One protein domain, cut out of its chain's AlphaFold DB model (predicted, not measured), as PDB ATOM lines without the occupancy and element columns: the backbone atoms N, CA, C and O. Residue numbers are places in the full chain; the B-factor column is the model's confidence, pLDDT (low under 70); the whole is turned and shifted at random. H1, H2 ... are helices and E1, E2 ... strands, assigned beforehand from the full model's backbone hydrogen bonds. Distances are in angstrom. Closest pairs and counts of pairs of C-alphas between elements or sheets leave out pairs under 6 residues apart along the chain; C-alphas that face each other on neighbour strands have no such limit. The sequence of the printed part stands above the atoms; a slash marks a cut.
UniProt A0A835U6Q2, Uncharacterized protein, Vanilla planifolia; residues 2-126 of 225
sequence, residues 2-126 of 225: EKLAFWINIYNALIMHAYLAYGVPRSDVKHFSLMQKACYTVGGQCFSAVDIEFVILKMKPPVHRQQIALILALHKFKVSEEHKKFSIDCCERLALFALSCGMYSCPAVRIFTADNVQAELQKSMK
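This is residues 2 to 126 of the 225 residues of an uncharacterized protein of Vanilla planifolia (UniProt A0A835U6Q2). The long helix H1 and the shorter H3 lie side by side, and H2 crosses where H1 ends and H3 begins, with the small strand hairpin E1 and E2 beside them. H4 packs on H2 and H5 on H3, while H6 and H7 pack on each other as a separate pair, close to the first half of H1 at Ala 5 and Ile 8. The 125 printed residues hold seven named helices and two strands in the order H1 H2 E1 E2 H3 H4 H5 H6 H7; the sheet E1 - E2 is antiparallel and the class is mostly helix. The whole is compact and rounded, with a radius of gyration of the C-alphas of 13.8 A and spans of 36 by 34 by 28 A.

Start at C-alpha 39, at (132.130, 231.282, 217.592), where E1 begins; it takes residues 39 to 42, and E2 follows at 45 to 48. Find C-alpha 2 at (143.279, 219.102, 229.421); from there H1 runs through residues 2 to 22, 29.7 A. H2 is residues 28 to 37, 14.2 A, and H3 is 49 to 56. Further on come H4 at 66 to 74, 12.4 A, H5 at 81 to 84, and H6 at 93 to 97. H7, residues 117 to 126, is 14.2 A long and ends at C-alpha 126, (160.473, 221.767, 215.921).

Look first at the hairpin of E1 and E2, where N 40 and O 47 are 3.0 A apart and N 42 and O 45 2.8 A, within hydrogen-bond range. The closest C-alphas of H1 and E1, Leu 14 and Cys 39, are 7.0 A apart. H1 touches H3 with residues 7 to 15 alone, closest at C-alphas 11 and 49, 5.8 A, at a shallow tilt of 20 degrees, opposite ways. H2 touches H3 at C-alphas 35 and 49, 4.9 A, about perpendicular at 75 degrees. H1 touches H2 with residues 15 to 22 alone, closest at C-alphas 18 and 34, 7.0 A, at a steep tilt of 69 degrees, only just short of about perpendicular. H4 touches H2 at C-alphas 67 and 28, 6.8 A. H5 touches H3 at C-alphas 84 and 56, 6.8 A. H6 touches H7 at C-alphas 97 and 125, 5.2 A. Every O i to N i+4 pair is within hydrogen-bond range in H1, H2, H4 and H7; H3 has 3 of 4, H6 has 0 of 1 but 2 of 2 O i to N i+3 pairs, and H5 is too short for such a pair.

The C-alphas farthest apart, Leu 74 and Asp 115, are 37.9 A apart. The printed part has no cut, and the link from H6 to H7, residues 98 to 116, is long. Look for low confidence at residues 75 to 79, under 70 in pLDDT; the mean of the printed part is 91.5.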
ATOM      1  N   GLU A   2     144.598 219.328 230.057       95.88
ATOM      2  CA  GLU A   2     143.279 219.102 229.421       95.88
ATOM      3  C   GLU A   2     142.675 220.357 228.769       95.88
ATOM      4  O   GLU A   2     142.408 220.364 227.568       95.88
ATOM      5  N   LYS A   3     142.532 221.453 229.535       96.38
ATOM      6  CA  LYS A   3     142.024 222.736 229.015       96.38
ATOM      7  C   LYS A   3     142.860 223.255 227.842       96.38
ATOM      8  O   LYS A   3     142.310 223.772 226.879       96.38
ATOM      9  N   LEU A   4     144.184 223.126 227.918       97.62
ATOM     10  CA  LEU A   4     145.098 223.619 226.890       97.62
ATOM     11  C   LEU A   4     144.912 222.850 225.577       97.62
ATOM     12  O   LEU A   4     144.695 223.468 224.537       97.62
ATOM     13  N   ALA A   5     144.936 221.516 225.638       97.62
ATOM     14  CA  ALA A   5     144.710 220.658 224.479       97.62
ATOM     15  C   ALA A   5     143.331 220.918 223.856       97.62
ATOM     16  O   ALA A   5     143.221 221.127 222.646       97.62
ATOM     17  N   PHE A   6     142.293 220.977 224.696       97.88
ATOM     18  CA  PHE A   6     140.929 221.270 224.271       97.88
ATOM     19  C   PHE A   6     140.852 222.603 223.516       97.88
ATOM     20  O   PHE A   6     140.422 222.631 222.365       97.88
ATOM     21  N   TRP A   7     141.325 223.699 224.110       98.06
ATOM     22  CA  TRP A   7     141.185 225.026 223.511       98.06
ATOM     23  C   TRP A   7     142.039 225.236 222.260       98.06
ATOM     24  O   TRP A   7     141.579 225.909 221.339       98.06
ATOM     25  N   ILE A   8     143.226 224.624 222.168       98.00
ATOM     26  CA  ILE A   8     144.020 224.625 220.927       98.00
ATOM     27  C   ILE A   8     143.243 223.939 219.796       98.00
ATOM     28  O   ILE A   8     143.130 224.486 218.697       98.00
ATOM     29  N   ASN A   9     142.677 222.757 220.063       97.56
ATOM     30  CA  ASN A   9     141.907 222.023 219.061       97.56
ATOM     31  C   ASN A   9     140.652 222.798 218.638       97.56
ATOM     32  O   ASN A   9     140.384 222.915 217.443       97.56
ATOM     33  N   ILE A  10     139.911 223.360 219.601       98.12
ATOM     34  CA  ILE A  10     138.703 224.148 219.331       98.12
ATOM     35  C   ILE A  10     139.038 225.404 218.528       98.12
ATOM     36  O   ILE A  10     138.330 225.693 217.567       98.12
ATOM     37  N   TYR A  11     140.122 226.115 218.851       98.00
ATOM     38  CA  TYR A  11     140.577 227.257 218.054       98.00
ATOM     39  C   TYR A  11     140.844 226.850 216.604       98.00
ATOM     40  O   TYR A  11     140.273 227.434 215.684       98.00
ATOM     41  N   ASN A  12     141.672 225.824 216.386       96.94
ATOM     42  CA  ASN A  12     142.046 225.390 215.041       96.94
ATOM     43  C   ASN A  12     140.821 224.936 214.232       96.94
ATOM     44  O   ASN A  12     140.678 225.317 213.068       96.94
ATOM     45  N   ALA A  13     139.914 224.175 214.852       96.94
ATOM     46  CA  ALA A  13     138.652 223.765 214.239       96.94
ATOM     47  C   ALA A  13     137.765 224.967 213.888       96.94
ATOM     48  O   ALA A  13     137.224 225.033 212.785       96.94
ATOM     49  N   LEU A  14     137.659 225.943 214.793       97.50
ATOM     50  CA  LEU A  14     136.844 227.134 214.602       97.50
ATOM     51  C   LEU A  14     137.373 228.027 213.476       97.50
ATOM     52  O   LEU A  14     136.575 228.505 212.672       97.50
ATOM     53  N   ILE A  15     138.692 228.225 213.366       96.88
ATOM     54  CA  ILE A  15     139.270 228.969 212.238       96.88
ATOM     55  C   ILE A  15     138.984 228.228 210.926       96.88
ATOM     56  O   ILE A  15     138.498 228.851 209.984       96.88
ATOM     57  N   MET A  16     139.210 226.909 210.861       95.38
ATOM     58  CA  MET A  16     138.909 226.129 209.653       95.38
ATOM     59  C   MET A  16     137.434 226.269 209.255       95.38
ATOM     60  O   MET A  16     137.125 226.582 208.105       95.38
ATOM     61  N   HIS A  17     136.523 226.115 210.218       95.81
ATOM     62  CA  HIS A  17     135.092 226.290 210.003       95.81
ATOM     63  C   HIS A  17     134.751 227.704 209.517       95.81
ATOM     64  O   HIS A  17     133.994 227.856 208.562       95.81
ATOM     65  N   ALA A  18     135.339 228.741 210.112       96.31
ATOM     66  CA  ALA A  18     135.097 230.123 209.718       96.31
ATOM     67  C   ALA A  18     135.481 230.382 208.253       96.31
ATOM     68  O   ALA A  18     134.731 231.031 207.526       96.31
ATOM     69  N   TYR A  19     136.617 229.848 207.804       94.69
ATOM     70  CA  TYR A  19     137.052 229.977 206.413       94.69
ATOM     71  C   TYR A  19     136.128 229.234 205.442       94.69
ATOM     72  O   TYR A  19     135.872 229.738 204.351       94.69
ATOM     73  N   LEU A  20     135.596 228.072 205.834       94.25
ATOM     74  CA  LEU A  20     134.625 227.332 205.024       94.25
ATOM     75  C   LEU A  20     133.270 228.050 204.947       94.25
ATOM     76  O   LEU A  20     132.678 228.128 203.876       94.25
ATOM     77  N   ALA A  21     132.793 228.595 206.066       95.25
ATOM     78  CA  ALA A  21     131.480 229.227 206.155       95.25
ATOM     79  C   ALA A  21     131.443 230.649 205.570       95.25
ATOM     80  O   ALA A  21     130.429 231.063 205.012       95.25
ATOM     81  N   TYR A  22     132.531 231.413 205.708       93.88
ATOM     82  CA  TYR A  22     132.573 232.840 205.360       93.88
ATOM     83  C   TYR A  22     133.594 233.185 204.266       93.88
ATOM     84  O   TYR A  22     133.654 234.336 203.826       93.88
ATOM     85  N   GLY A  23     134.380 232.209 203.810       93.62
ATOM     86  CA  GLY A  23     135.416 232.387 202.800       93.62
ATOM     87  C   GLY A  23     136.736 232.940 203.344       93.62
ATOM     88  O   GLY A  23     136.877 233.312 204.510       93.62
ATOM     89  N   VAL A  24     137.732 233.006 202.456       94.81
ATOM     90  CA  VAL A  24     139.080 233.493 202.772       94.81
ATOM     91  C   VAL A  24     139.072 235.022 202.964       94.81
ATOM     92  O   VAL A  24     138.707 235.755 202.034       94.81
ATOM     93  N   PRO A  25     139.504 235.549 204.127       93.12
ATOM     94  CA  PRO A  25     139.590 236.985 204.352       93.12
ATOM     95  C   PRO A  25     140.676 237.616 203.473       93.12
ATOM     96  O   PRO A  25     141.767 237.082 203.310       93.12
ATOM     97  N   ARG A  26     140.379 238.800 202.922       89.44
ATOM     98  CA  ARG A  26     141.265 239.513 201.977       89.44
ATOM     99  C   ARG A  26     142.195 240.549 202.627       89.44
ATOM    100  O   ARG A  26     142.906 241.248 201.917       89.44
ATOM    101  N   SER A  27     142.147 240.706 203.949       89.56
ATOM    102  CA  SER A  27     143.012 241.616 204.712       89.56
ATOM    103  C   SER A  27     143.086 241.201 206.182       89.56
ATOM    104  O   SER A  27     142.193 240.501 206.664       89.56
ATOM    105  N   ASP A  28     144.100 241.673 206.913       87.00
ATOM    106  CA  ASP A  28     144.243 241.411 208.355       87.00
ATOM    107  C   ASP A  28     143.042 241.922 209.163       87.00
ATOM    108  O   ASP A  28     142.583 241.244 210.076       87.00
ATOM    109  N   VAL A  29     142.480 243.077 208.790       88.75
ATOM    110  CA  VAL A  29     141.265 243.615 209.423       88.75
ATOM    111  C   VAL A  29     140.080 242.672 209.211       88.75
ATOM    112  O   VAL A  29     139.392 242.328 210.167       88.75
ATOM    113  N   LYS A  30     139.861 242.197 207.975       91.81
ATOM    114  CA  LYS A  30     138.781 241.240 207.679       91.81
ATOM    115  C   LYS A  30     139.008 239.897 208.366       91.81
ATOM    116  O   LYS A  30     138.042 239.281 208.801       91.81
ATOM    117  N   HIS A  31     140.260 239.454 208.473       92.88
ATOM    118  CA  HIS A  31     140.625 238.252 209.224       92.88
ATOM    119  C   HIS A  31     140.290 238.409 210.705       92.88
ATOM    120  O   HIS A  31     139.655 237.534 211.281       92.88
ATOM    121  N   PHE A  32     140.622 239.551 211.301       91.38
ATOM    122  CA  PHE A  32     140.290 239.820 212.691       91.38
ATOM    123  C   PHE A  32     138.773 239.881 212.925       91.38
ATOM    124  O   PHE A  32     138.266 239.236 213.840       91.38
ATOM    125  N   SER A  33     138.022 240.571 212.058       92.25
ATOM    126  CA  SER A  33     136.552 240.580 212.120       92.25
ATOM    127  C   SER A  33     135.955 239.177 211.978       92.25
ATOM    128  O   SER A  33     134.989 238.845 212.664       92.25
ATOM    129  N   LEU A  34     136.536 238.334 211.118       94.44
ATOM    130  CA  LEU A  34     136.142 236.934 210.980       94.44
ATOM    131  C   LEU A  34     136.370 236.164 212.286       94.44
ATOM    132  O   LEU A  34     135.468 235.461 212.731       94.44
ATOM    133  N   MET A  35     137.531 236.331 212.925       93.31
ATOM    134  CA  MET A  35     137.836 235.689 214.208       93.31
ATOM    135  C   MET A  35     136.894 236.130 215.334       93.31
ATOM    136  O   MET A  35     136.596 235.331 216.216       93.31
ATOM    137  N   GLN A  36     136.439 237.387 215.326       92.06
ATOM    138  CA  GLN A  36     135.462 237.890 216.300       92.06
ATOM    139  C   GLN A  36     134.063 237.318 216.058       92.06
ATOM    140  O   GLN A  36     133.328 237.059 217.005       92.06
ATOM    141  N   LYS A  37     133.683 237.142 214.787       92.44
ATOM    142  CA  LYS A  37     132.358 236.644 214.402       92.44
ATOM    143  C   LYS A  37     132.228 235.129 214.562       92.44
ATOM    144  O   LYS A  37     131.155 234.645 214.907       92.44
ATOM    145  N   ALA A  38     133.280 234.379 214.249       94.06
ATOM    146  CA  ALA A  38     133.268 232.928 214.335       94.06
ATOM    147  C   ALA A  38     133.288 232.491 215.797       94.06
ATOM    148  O   ALA A  38     134.240 232.810 216.507       94.06
ATOM    149  N   CYS A  39     132.266 231.749 216.222       95.94
ATOM    150  CA  CYS A  39     132.130 231.282 217.592       95.94
ATOM    151  C   CYS A  39     131.622 229.839 217.694       95.94
ATOM    152  O   CYS A  39     130.924 229.337 216.809       95.94
ATOM    153  N   TYR A  40     131.953 229.196 218.813       97.50
ATOM    154  CA  TYR A  40     131.347 227.942 219.249       97.50
ATOM    155  C   TYR A  40     130.791 228.068 220.663       97.50
ATOM    156  O   TYR A  40     131.328 228.799 221.497       97.50
ATOM    157  N   THR A  41     129.724 227.322 220.939       96.88
ATOM    158  CA  THR A  41     129.155 227.217 222.282       96.88
ATOM    159  C   THR A  41     129.832 226.085 223.047       96.88
ATOM    160  O   THR A  41     129.770 224.929 222.634       96.88
ATOM    161  N   VAL A  42     130.457 226.406 224.179       95.69
ATOM    162  CA  VAL A  42     131.114 225.449 225.078       95.69
ATOM    163  C   VAL A  42     130.613 225.702 226.495       95.69
ATOM    164  O   VAL A  42     130.688 226.823 226.985       95.69
ATOM    165  N   GLY A  43     130.070 224.679 227.158       93.06
ATOM    166  CA  GLY A  43     129.558 224.825 228.528       93.06
ATOM    167  C   GLY A  43     128.475 225.905 228.671       93.06
ATOM    168  O   GLY A  43     128.445 226.607 229.677       93.06
ATOM    169  N   GLY A  44     127.638 226.088 227.643       92.69
ATOM    170  CA  GLY A  44     126.582 227.109 227.607       92.69
ATOM    171  C   GLY A  44     127.054 228.532 227.283       92.69
ATOM    172  O   GLY A  44     126.224 229.426 227.177       92.69
ATOM    173  N   GLN A  45     128.357 228.745 227.088       93.56
ATOM    174  CA  GLN A  45     128.955 230.053 226.810       93.56
ATOM    175  C   GLN A  45     129.473 230.125 225.374       93.56
ATOM    176  O   GLN A  45     129.915 229.124 224.811       93.56
ATOM    177  N   CYS A  46     129.401 231.306 224.767       94.44
ATOM    178  CA  CYS A  46     129.784 231.530 223.376       94.44
ATOM    179  C   CYS A  46     131.217 232.069 223.298       94.44
ATOM    180  O   CYS A  46     131.479 233.177 223.759       94.44
ATOM    181  N   PHE A  47     132.128 231.310 222.688       95.44
ATOM    182  CA  PHE A  47     133.537 231.685 222.564       95.44
ATOM    183  C   PHE A  47     133.906 231.944 221.111       95.44
ATOM    184  O   PHE A  47     133.830 231.035 220.279       95.44
ATOM    185  N   SER A  48     134.334 233.173 220.813       95.44
ATOM    186  CA  SER A  48     134.924 233.505 219.517       95.44
ATOM    187  C   SER A  48     136.372 233.020 219.408       95.44
ATOM    188  O   SER A  48     137.022 232.733 220.415       95.44
ATOM    189  N   ALA A  49     136.931 232.973 218.197       95.69
ATOM    190  CA  ALA A  49     138.348 232.638 218.035       95.69
ATOM    191  C   ALA A  49     139.271 233.673 218.712       95.69
ATOM    192  O   ALA A  49     140.322 233.309 219.241       95.69
ATOM    193  N   VAL A  50     138.853 234.946 218.755       93.38
ATOM    194  CA  VAL A  50     139.553 236.004 219.506       93.38
ATOM    195  C   VAL A  50     139.503 235.738 221.012       93.38
ATOM    196  O   VAL A  50     140.528 235.877 221.681       93.38
ATOM    197  N   ASP A  51     138.352 235.316 221.546       93.81
ATOM    198  CA  ASP A  51     138.239 234.952 222.964       93.81
ATOM    199  C   ASP A  51     139.164 233.780 223.292       93.81
ATOM    200  O   ASP A  51     139.919 233.829 224.264       93.81
ATOM    201  N   ILE A  52     139.163 232.742 222.455       96.06
ATOM    202  CA  ILE A  52     139.992 231.563 222.698       96.06
ATOM    203  C   ILE A  52     141.480 231.940 222.705       96.06
ATOM    204  O   ILE A  52     142.198 231.580 223.637       96.06
ATOM    205  N   GLU A  53     141.948 232.703 221.719       94.75
ATOM    206  CA  GLU A  53     143.365 233.064 221.603       94.75
ATOM    207  C   GLU A  53     143.831 233.993 222.735       94.75
ATOM    208  O   GLU A  53     144.803 233.693 223.435       94.75
ATOM    209  N   PHE A  54     143.136 235.109 222.960       91.88
ATOM    210  CA  PHE A  54     143.645 236.173 223.833       91.88
ATOM    211  C   PHE A  54     143.138 236.092 225.273       91.88
ATOM    212  O   PHE A  54     143.832 236.533 226.187       91.88
ATOM    213  N   VAL A  55     141.955 235.518 225.503       92.12
ATOM    214  CA  VAL A  55     141.344 235.443 226.841       92.12
ATOM    215  C   VAL A  55     141.586 234.080 227.473       92.12
ATOM    216  O   VAL A  55     142.043 233.981 228.614       92.12
ATOM    217  N   ILE A  56     141.276 233.016 226.738       95.38
ATOM    218  CA  ILE A  56     141.310 231.655 227.270       95.38
ATOM    219  C   ILE A  56     142.734 231.118 227.310       95.38
ATOM    220  O   ILE A  56     143.172 230.669 228.367       95.38
ATOM    221  N   LEU A  57     143.464 231.221 226.197       95.94
ATOM    222  CA  LEU A  57     144.869 230.817 226.080       95.94
ATOM    223  C   LEU A  57     145.848 231.901 226.550       95.94
ATOM    224  O   LEU A  57     147.047 231.643 226.675       95.94
ATOM    225  N   LYS A  58     145.343 233.106 226.850       93.50
ATOM    226  CA  LYS A  58     146.123 234.244 227.362       93.50
ATOM    227  C   LYS A  58     147.295 234.618 226.443       93.50
ATOM    228  O   LYS A  58     148.356 235.021 226.929       93.50
ATOM    229  N   MET A  59     147.144 234.447 225.125       91.69
ATOM    230  CA  MET A  59     148.184 234.833 224.172       91.69
ATOM    231  C   MET A  59     148.411 236.341 224.212       91.69
ATOM    232  O   MET A  59     147.492 237.139 224.396       91.69
ATOM    233  N   LYS A  60     149.668 236.746 224.038       87.19
ATOM    234  CA  LYS A  60     150.016 238.162 223.924       87.19
ATOM    235  C   LYS A  60     149.697 238.659 222.511       87.19
ATOM    236  O   LYS A  60     149.834 237.879 221.568       87.19
ATOM    237  N   PRO A  61     149.359 239.950 222.341       83.44
ATOM    238  CA  PRO A  61     149.199 240.548 221.023       83.44
ATOM    239  C   PRO A  61     150.385 240.217 220.098       83.44
ATOM    240  O   PRO A  61     151.545 240.407 220.490       83.44
ATOM    241  N   PRO A  62     150.128 239.705 218.884       81.56
ATOM    242  CA  PRO A  62     151.177 239.209 218.008       81.56
ATOM    243  C   PRO A  62     151.997 240.367 217.432       81.56
ATOM    244  O   PRO A  62     151.569 241.056 216.512       81.56
ATOM    245  N   VAL A  63     153.230 240.546 217.917       79.81
ATOM    246  CA  VAL A  63     154.164 241.579 217.412       79.81
ATOM    247  C   VAL A  63     154.484 241.392 215.919       79.81
ATOM    248  O   VAL A  63     154.794 242.349 215.216       79.81
ATOM    249  N   HIS A  64     154.368 240.160 215.417       78.12
ATOM    250  CA  HIS A  64     154.540 239.828 214.004       78.12
ATOM    251  C   HIS A  64     153.322 240.200 213.131       78.12
ATOM    252  O   HIS A  64     153.434 240.153 211.912       78.12
ATOM    253  N   ARG A  65     152.188 240.614 213.726       82.38
ATOM    254  CA  ARG A  65     150.979 241.101 213.033       82.38
ATOM    255  C   ARG A  65     150.571 242.471 213.570       82.38
ATOM    256  O   ARG A  65     149.609 242.611 214.324       82.38
ATOM    257  N   GLN A  66     151.325 243.496 213.175       80.81
ATOM    258  CA  GLN A  66     151.211 244.862 213.707       80.81
ATOM    259  C   GLN A  66     149.786 245.433 213.651       80.81
ATOM    260  O   GLN A  66     149.351 246.060 214.613       80.81
ATOM    261  N   GLN A  67     149.038 245.179 212.569       83.62
ATOM    262  CA  GLN A  67     147.657 245.659 212.439       83.62
ATOM    263  C   GLN A  67     146.738 245.058 213.508       83.62
ATOM    264  O   GLN A  67     145.979 245.783 214.142       83.62
ATOM    265  N   ILE A  68     146.847 243.753 213.773       82.94
ATOM    266  CA  ILE A  68     146.079 243.106 214.845       82.94
ATOM    267  C   ILE A  68     146.532 243.588 216.211       82.94
ATOM    268  O   ILE A  68     145.689 243.887 217.049       82.94
ATOM    269  N   ALA A  69     147.841 243.701 216.445       84.25
ATOM    270  CA  ALA A  69     148.346 244.220 217.710       84.25
ATOM    271  C   ALA A  69     147.778 245.619 218.015       84.25
ATOM    272  O   ALA A  69     147.381 245.881 219.149       84.25
ATOM    273  N   LEU A  70     147.662 246.479 216.996       82.75
ATOM    274  CA  LEU A  70     147.035 247.792 217.118       82.75
ATOM    275  C   LEU A  70     145.532 247.688 217.416       82.75
ATOM    276  O   LEU A  70     145.045 248.359 218.322       82.75
ATOM    277  N   ILE A  71     144.801 246.825 216.704       83.94
ATOM    278  CA  ILE A  71     143.367 246.606 216.953       83.94
ATOM    279  C   ILE A  71     143.134 246.141 218.395       83.94
ATOM    280  O   ILE A  71     142.274 246.703 219.071       83.94
ATOM    281  N   LEU A  72     143.921 245.177 218.883       84.06
ATOM    282  CA  LEU A  72     143.857 244.660 220.254       84.06
ATOM    283  C   LEU A  72     144.198 245.728 221.300       84.06
ATOM    284  O   LEU A  72     143.596 245.750 222.367       84.06
ATOM    285  N   ALA A  73     145.152 246.617 221.008       82.31
ATOM    286  CA  ALA A  73     145.507 247.713 221.909       82.31
ATOM    287  C   ALA A  73     144.384 248.757 222.029       82.31
ATOM    288  O   ALA A  73     144.194 249.344 223.093       82.31
ATOM    289  N   LEU A  74     143.632 248.977 220.945       77.69
ATOM    290  CA  LEU A  74     142.513 249.921 220.899       77.69
ATOM    291  C   LEU A  74     141.197 249.314 221.412       77.69
ATOM    292  O   LEU A  74     140.337 250.041 221.906       77.69
ATOM    293  N   HIS A  75     141.035 247.992 221.327       69.88
ATOM    294  CA  HIS A  75     139.828 247.290 221.756       69.88
ATOM    295  C   HIS A  75     140.022 246.632 223.122       69.88
ATOM    296  O   HIS A  75     140.639 245.577 223.252       69.88
ATOM    297  N   LYS A  76     139.405 247.209 224.157       65.62
ATOM    298  CA  LYS A  76     139.246 246.520 225.441       65.62
ATOM    299  C   LYS A  76     138.144 245.471 225.308       65.62
ATOM    300  O   LYS A  76     136.963 245.816 225.304       65.62
ATOM    301  N   PHE A  77     138.518 244.198 225.206       66.44
ATOM    302  CA  PHE A  77     137.557 243.096 225.262       66.44
ATOM    303  C   PHE A  77     136.782 243.166 226.577       66.44
ATOM    304  O   PHE A  77     137.377 243.136 227.657       66.44
ATOM    305  N   LYS A  78     135.450 243.246 226.498       65.31
ATOM    306  CA  LYS A  78     134.592 242.954 227.650       65.31
ATOM    307  C   LYS A  78     134.631 241.449 227.876       65.31
ATOM    308  O   LYS A  78     133.784 240.709 227.395       65.31
ATOM    309  N   VAL A  79     135.665 241.003 228.575       69.31
ATOM    310  CA  VAL A  79     135.774 239.617 229.007       69.31
ATOM    311  C   VAL A  79     134.799 239.407 230.156       69.31
ATOM    312  O   VAL A  79     134.983 239.988 231.225       69.31
ATOM    313  N   SER A  80     133.774 238.580 229.943       77.81
ATOM    314  CA  SER A  80     132.902 238.132 231.031       77.81
ATOM    315  C   SER A  80     133.718 237.360 232.072       77.81
ATOM    316  O   SER A  80     134.573 236.544 231.715       77.81
ATOM    317  N   GLU A  81     133.437 237.568 233.361       81.19
ATOM    318  CA  GLU A  81     134.005 236.743 234.439       81.19
ATOM    319  C   GLU A  81     133.689 235.254 234.242       81.19
ATOM    320  O   GLU A  81     134.455 234.388 234.659       81.19
ATOM    321  N   GLU A  82     132.599 234.936 233.539       84.69
ATOM    322  CA  GLU A  82     132.248 233.563 233.184       84.69
ATOM    323  C   GLU A  82     133.245 232.952 232.198       84.69
ATOM    324  O   GLU A  82     133.677 231.823 232.413       84.69
ATOM    325  N   HIS A  83     133.701 233.705 231.188       86.19
ATOM    326  CA  HIS A  83     134.719 233.239 230.237       86.19
ATOM    327  C   HIS A  83     136.059 232.961 230.925       86.19
ATOM    328  O   HIS A  83     136.722 231.975 230.606       86.19
ATOM    329  N   LYS A  84     136.435 233.765 231.928       86.94
ATOM    330  CA  LYS A  84     137.693 233.568 232.670       86.94
ATOM    331  C   LYS A  84     137.757 232.232 233.412       86.94
ATOM    332  O   LYS A  84     138.851 231.705 233.599       86.94
ATOM    333  N   LYS A  85     136.615 231.641 233.789       91.75
ATOM    334  CA  LYS A  85     136.565 230.312 234.437       91.75
ATOM    335  C   LYS A  85     137.079 229.193 233.518       91.75
ATOM    336  O   LYS A  85     137.590 228.176 233.992       91.75
ATOM    337  N   PHE A  86     136.979 229.396 232.204       94.62
ATOM    338  CA  PHE A  86     137.427 228.446 231.188       94.62
ATOM    339  C   PHE A  86     138.891 228.637 230.782       94.62
ATOM    340  O   PHE A  86     139.459 227.743 230.150       94.62
ATOM    341  N   SER A  87     139.508 229.761 231.163       94.25
ATOM    342  CA  SER A  87     140.905 230.063 230.865       94.25
ATOM    343  C   SER A  87     141.861 229.033 231.470       94.25
ATOM    344  O   SER A  87     141.582 228.407 232.499       94.25
ATOM    345  N   ILE A  88     143.016 228.887 230.822       95.12
ATOM    346  CA  ILE A  88     144.164 228.175 231.390       95.12
ATOM    347  C   ILE A  88     144.817 229.025 232.485       95.12
ATOM    348  O   ILE A  88     144.737 230.257 232.460       95.12
ATOM    349  N   ASP A  89     145.496 228.390 233.436       90.94
ATOM    350  CA  ASP A  89     146.086 229.093 234.583       90.94
ATOM    351  C   ASP A  89     147.216 230.030 234.144       90.94
ATOM    352  O   ASP A  89     147.188 231.230 234.429       90.94
ATOM    353  N   CYS A  90     148.135 229.512 233.330       89.62
ATOM    354  CA  CYS A  90     149.292 230.232 232.810       89.62
ATOM    355  C   CYS A  90     149.334 230.179 231.281       89.62
ATOM    356  O   CYS A  90     148.993 229.170 230.676       89.62
ATOM    357  N   CYS A  91     149.791 231.270 230.666       91.25
ATOM    358  CA  CYS A  91     150.042 231.333 229.227       91.25
ATOM    359  C   CYS A  91     151.113 230.302 228.829       91.25
ATOM    360  O   CYS A  91     152.234 230.361 229.339       91.25
ATOM    361  N   GLU A  92     150.787 229.405 227.896       95.00
ATOM    362  CA  GLU A  92     151.740 228.451 227.322       95.00
ATOM    363  C   GLU A  92     152.383 229.044 226.063       95.00
ATOM    364  O   GLU A  92     151.735 229.197 225.028       95.00
ATOM    365  N   ARG A  93     153.673 229.384 226.130       93.19
ATOM    366  CA  ARG A  93     154.372 230.089 225.042       93.19
ATOM    367  C   ARG A  93     154.434 229.261 223.758       93.19
ATOM    368  O   ARG A  93     154.405 229.832 222.667       93.19
ATOM    369  N   LEU A  94     154.531 227.938 223.873       95.62
ATOM    370  CA  LEU A  94     154.608 227.039 222.723       95.62
ATOM    371  C   LEU A  94     153.284 226.930 221.966       95.62
ATOM    372  O   LEU A  94     153.300 226.519 220.807       95.62
ATOM    373  N   ALA A  95     152.161 227.354 222.562       96.12
ATOM    374  CA  ALA A  95     150.870 227.398 221.879       96.12
ATOM    375  C   ALA A  95     150.923 228.249 220.596       96.12
ATOM    376  O   ALA A  95     150.205 227.961 219.644       96.12
ATOM    377  N   LEU A  96     151.849 229.214 220.501       95.19
ATOM    378  CA  LEU A  96     152.118 229.964 219.269       95.19
ATOM    379  C   LEU A  96     152.414 229.057 218.059       95.19
ATOM    380  O   LEU A  96     152.045 229.395 216.940       95.19
ATOM    381  N   PHE A  97     153.071 227.914 218.273       96.12
ATOM    382  CA  PHE A  97     153.371 226.941 217.219       96.12
ATOM    383  C   PHE A  97     152.259 225.908 217.019       96.12
ATOM    384  O   PHE A  97     152.420 225.004 216.206       96.12
ATOM    385  N   ALA A  98     151.149 226.017 217.745       96.38
ATOM    386  CA  ALA A  98     150.001 225.121 217.649       96.38
ATOM    387  C   ALA A  98     148.741 225.801 217.109       96.38
ATOM    388  O   ALA A  98     147.877 225.123 216.554       96.38
ATOM    389  N   LEU A  99     148.628 227.122 217.261       95.56
ATOM    390  CA  LEU A  99     147.503 227.903 216.755       95.56
ATOM    391  C   LEU A  99     147.730 228.270 215.289       95.56
ATOM    392  O   LEU A  99     148.603 229.073 214.957       95.56
ATOM    393  N   SER A 100     146.923 227.691 214.402       94.56
ATOM    394  CA  SER A 100     146.953 227.984 212.974       94.56
ATOM    395  C   SER A 100     145.789 228.882 212.576       94.56
ATOM    396  O   SER A 100     144.634 228.471 212.480       94.56
ATOM    397  N   CYS A 101     146.123 230.131 212.279       92.25
ATOM    398  CA  CYS A 101     145.194 231.175 211.866       92.25
ATOM    399  C   CYS A 101     144.730 231.079 210.392       92.25
ATOM    400  O   CYS A 101     144.015 231.968 209.909       92.25
ATOM    401  N   GLY A 102     145.175 230.037 209.675       91.44
ATOM    402  CA  GLY A 102     144.916 229.803 208.250       91.44
ATOM    403  C   GLY A 102     145.852 230.549 207.290       91.44
ATOM    404  O   GLY A 102     145.625 230.527 206.087       91.44
ATOM    405  N   MET A 103     146.889 231.227 207.785       92.50
ATOM    406  CA  MET A 103     147.817 232.013 206.958       92.50
ATOM    407  C   MET A 103     149.090 231.237 206.594       92.50
ATOM    408  O   MET A 103     149.482 230.307 207.291       92.50
ATOM    409  N   TYR A 104     149.784 231.664 205.542       92.62
ATOM    410  CA  TYR A 104     150.957 230.996 204.978       92.62
ATOM    411  C   TYR A 104     152.095 230.845 205.985       92.62
ATOM    412  O   TYR A 104     152.758 229.811 206.025       92.62
ATOM    413  N   SER A 105     152.322 231.863 206.817       93.38
ATOM    414  CA  SER A 105     153.340 231.815 207.872       93.38
ATOM    415  C   SER A 105     152.868 231.178 209.188       93.38
ATOM    416  O   SER A 105     153.682 231.077 210.114       93.38
ATOM    417  N   CYS A 106     151.598 230.764 209.294       93.75
ATOM    418  CA  CYS A 106     151.058 230.082 210.475       93.75
ATOM    419  C   CYS A 106     151.560 228.616 210.536       93.75
ATOM    420  O   CYS A 106     151.898 228.023 209.508       93.75
ATOM    421  N   PRO A 107     151.672 228.024 211.740       94.94
ATOM    422  CA  PRO A 107     152.117 226.644 211.899       94.94
ATOM    423  C   PRO A 107     151.139 225.633 211.292       94.94
ATOM    424  O   PRO A 107     149.963 225.933 211.051       94.94
ATOM    425  N   ALA A 108     151.636 224.417 211.054       93.44
ATOM    426  CA  ALA A 108     150.813 223.309 210.587       93.44
ATOM    427  C   ALA A 108     149.796 222.892 211.659       93.44
ATOM    428  O   ALA A 108     150.089 222.917 212.856       93.44
ATOM    429  N   VAL A 109     148.602 222.485 211.225       93.75
ATOM    430  CA  VAL A 109     147.548 222.030 212.138       93.75
ATOM    431  C   VAL A 109     147.892 220.634 212.658       93.75
ATOM    432  O   VAL A 109     148.254 219.740 211.885       93.75
ATOM    433  N   ARG A 110     147.762 220.446 213.976       92.12
ATOM    434  CA  ARG A 110     147.978 219.180 214.691       92.12
ATOM    435  C   ARG A 110     146.835 218.963 215.687       92.12
ATOM    436  O   ARG A 110     146.153 219.917 216.059       92.12
ATOM    437  N   ILE A 111     146.630 217.711 216.087       92.75
ATOM    438  CA  ILE A 111     145.639 217.327 217.099       92.75
ATOM    439  C   ILE A 111     146.376 217.130 218.419       92.75
ATOM    440  O   ILE A 111     147.385 216.430 218.461       92.75
ATOM    441  N   PHE A 112     145.864 217.740 219.483       94.88
ATOM    442  CA  PHE A 112     146.458 217.687 220.816       94.88
ATOM    443  C   PHE A 112     145.577 216.861 221.752       94.88
ATOM    444  O   PHE A 112     144.361 217.049 221.771       94.88
ATOM    445  N   THR A 113     146.162 215.974 222.555       96.94
ATOM    446  CA  THR A 113     145.445 215.294 223.644       96.94
ATOM    447  C   THR A 113     145.998 215.749 224.987       96.94
ATOM    448  O   THR A 113     147.106 216.282 225.064       96.94
ATOM    449  N   ALA A 114     145.220 215.579 226.058       95.38
ATOM    450  CA  ALA A 114     145.658 215.958 227.399       95.38
ATOM    451  C   ALA A 114     146.959 215.240 227.797       95.38
ATOM    452  O   ALA A 114     147.861 215.875 228.336       95.38
ATOM    453  N   ASP A 115     147.077 213.960 227.434       95.31
ATOM    454  CA  ASP A 115     148.197 213.092 227.809       95.31
ATOM    455  C   ASP A 115     149.541 213.520 227.204       95.31
ATOM    456  O   ASP A 115     150.596 213.202 227.749       95.31
ATOM    457  N   ASN A 116     149.531 214.216 226.061       90.06
ATOM    458  CA  ASN A 116     150.751 214.500 225.302       90.06
ATOM    459  C   ASN A 116     150.920 215.962 224.877       90.06
ATOM    460  O   ASN A 116     151.883 216.261 224.167       90.06
ATOM    461  N   VAL A 117     150.040 216.875 225.309       96.44
ATOM    462  CA  VAL A 117     150.009 218.265 224.818       96.44
ATOM    463  C   VAL A 117     151.385 218.930 224.859       96.44
ATOM    464  O   VAL A 117     151.799 219.536 223.877       96.44
ATOM    465  N   GLN A 118     152.149 218.737 225.933       95.88
ATOM    466  CA  GLN A 118     153.481 219.326 226.086       95.88
ATOM    467  C   GLN A 118     154.487 218.789 225.056       95.88
ATOM    468  O   GLN A 118     155.225 219.554 224.431       95.88
ATOM    469  N   ALA A 119     154.492 217.475 224.825       95.75
ATOM    470  CA  ALA A 119     155.357 216.847 223.833       95.75
ATOM    471  C   ALA A 119     154.957 217.247 222.402       95.75
ATOM    472  O   ALA A 119     155.819 217.562 221.577       95.75
ATOM    473  N   GLU A 120     153.657 217.298 222.111       96.00
ATOM    474  CA  GLU A 120     153.140 217.708 220.802       96.00
ATOM    475  C   GLU A 120     153.411 219.192 220.517       96.00
ATOM    476  O   GLU A 120     153.687 219.544 219.370       96.00
ATOM    477  N   LEU A 121     153.410 220.057 221.535       97.50
ATOM    478  CA  LEU A 121     153.791 221.468 221.417       97.50
ATOM    479  C   LEU A 121     155.269 221.637 221.047       97.50
ATOM    480  O   LEU A 121     155.596 222.366 220.107       97.50
ATOM    481  N   GLN A 122     156.163 220.918 221.731       96.75
ATOM    482  CA  GLN A 122     157.597 220.897 221.408       96.75
ATOM    483  C   GLN A 122     157.847 220.383 219.989       96.75
ATOM    484  O   GLN A 122     158.642 220.949 219.233       96.75
ATOM    485  N   LYS A 123     157.131 219.324 219.604       95.81
ATOM    486  CA  LYS A 123     157.190 218.771 218.254       95.81
ATOM    487  C   LYS A 123     156.682 219.772 217.215       95.81
ATOM    488  O   LYS A 123     157.376 220.004 216.235       95.81
ATOM    489  N   SER A 124     155.563 220.446 217.477       96.38
ATOM    490  CA  SER A 124     155.007 221.472 216.586       96.38
ATOM    491  C   SER A 124     155.987 222.623 216.349       96.38
ATOM    492  O   SER A 124     156.189 223.056 215.215       96.38
ATOM    493  N   MET A 125     156.664 223.084 217.404       96.75
ATOM    494  CA  MET A 125     157.728 224.082 217.294       96.75
ATOM    495  C   MET A 125     158.892 223.583 216.433       96.75
ATOM    496  O   MET A 125     159.369 224.305 215.556       96.75
ATOM    497  N   LYS A 126     159.366 222.358 216.676       96.31
ATOM    498  CA  LYS A 126     160.473 221.767 215.921       96.31
ATOM    499  C   LYS A 126     160.127 221.637 214.436       96.31
ATOM    500  O   LYS A 126     160.912 222.075 213.598       96.31
TER     501      LYS A 126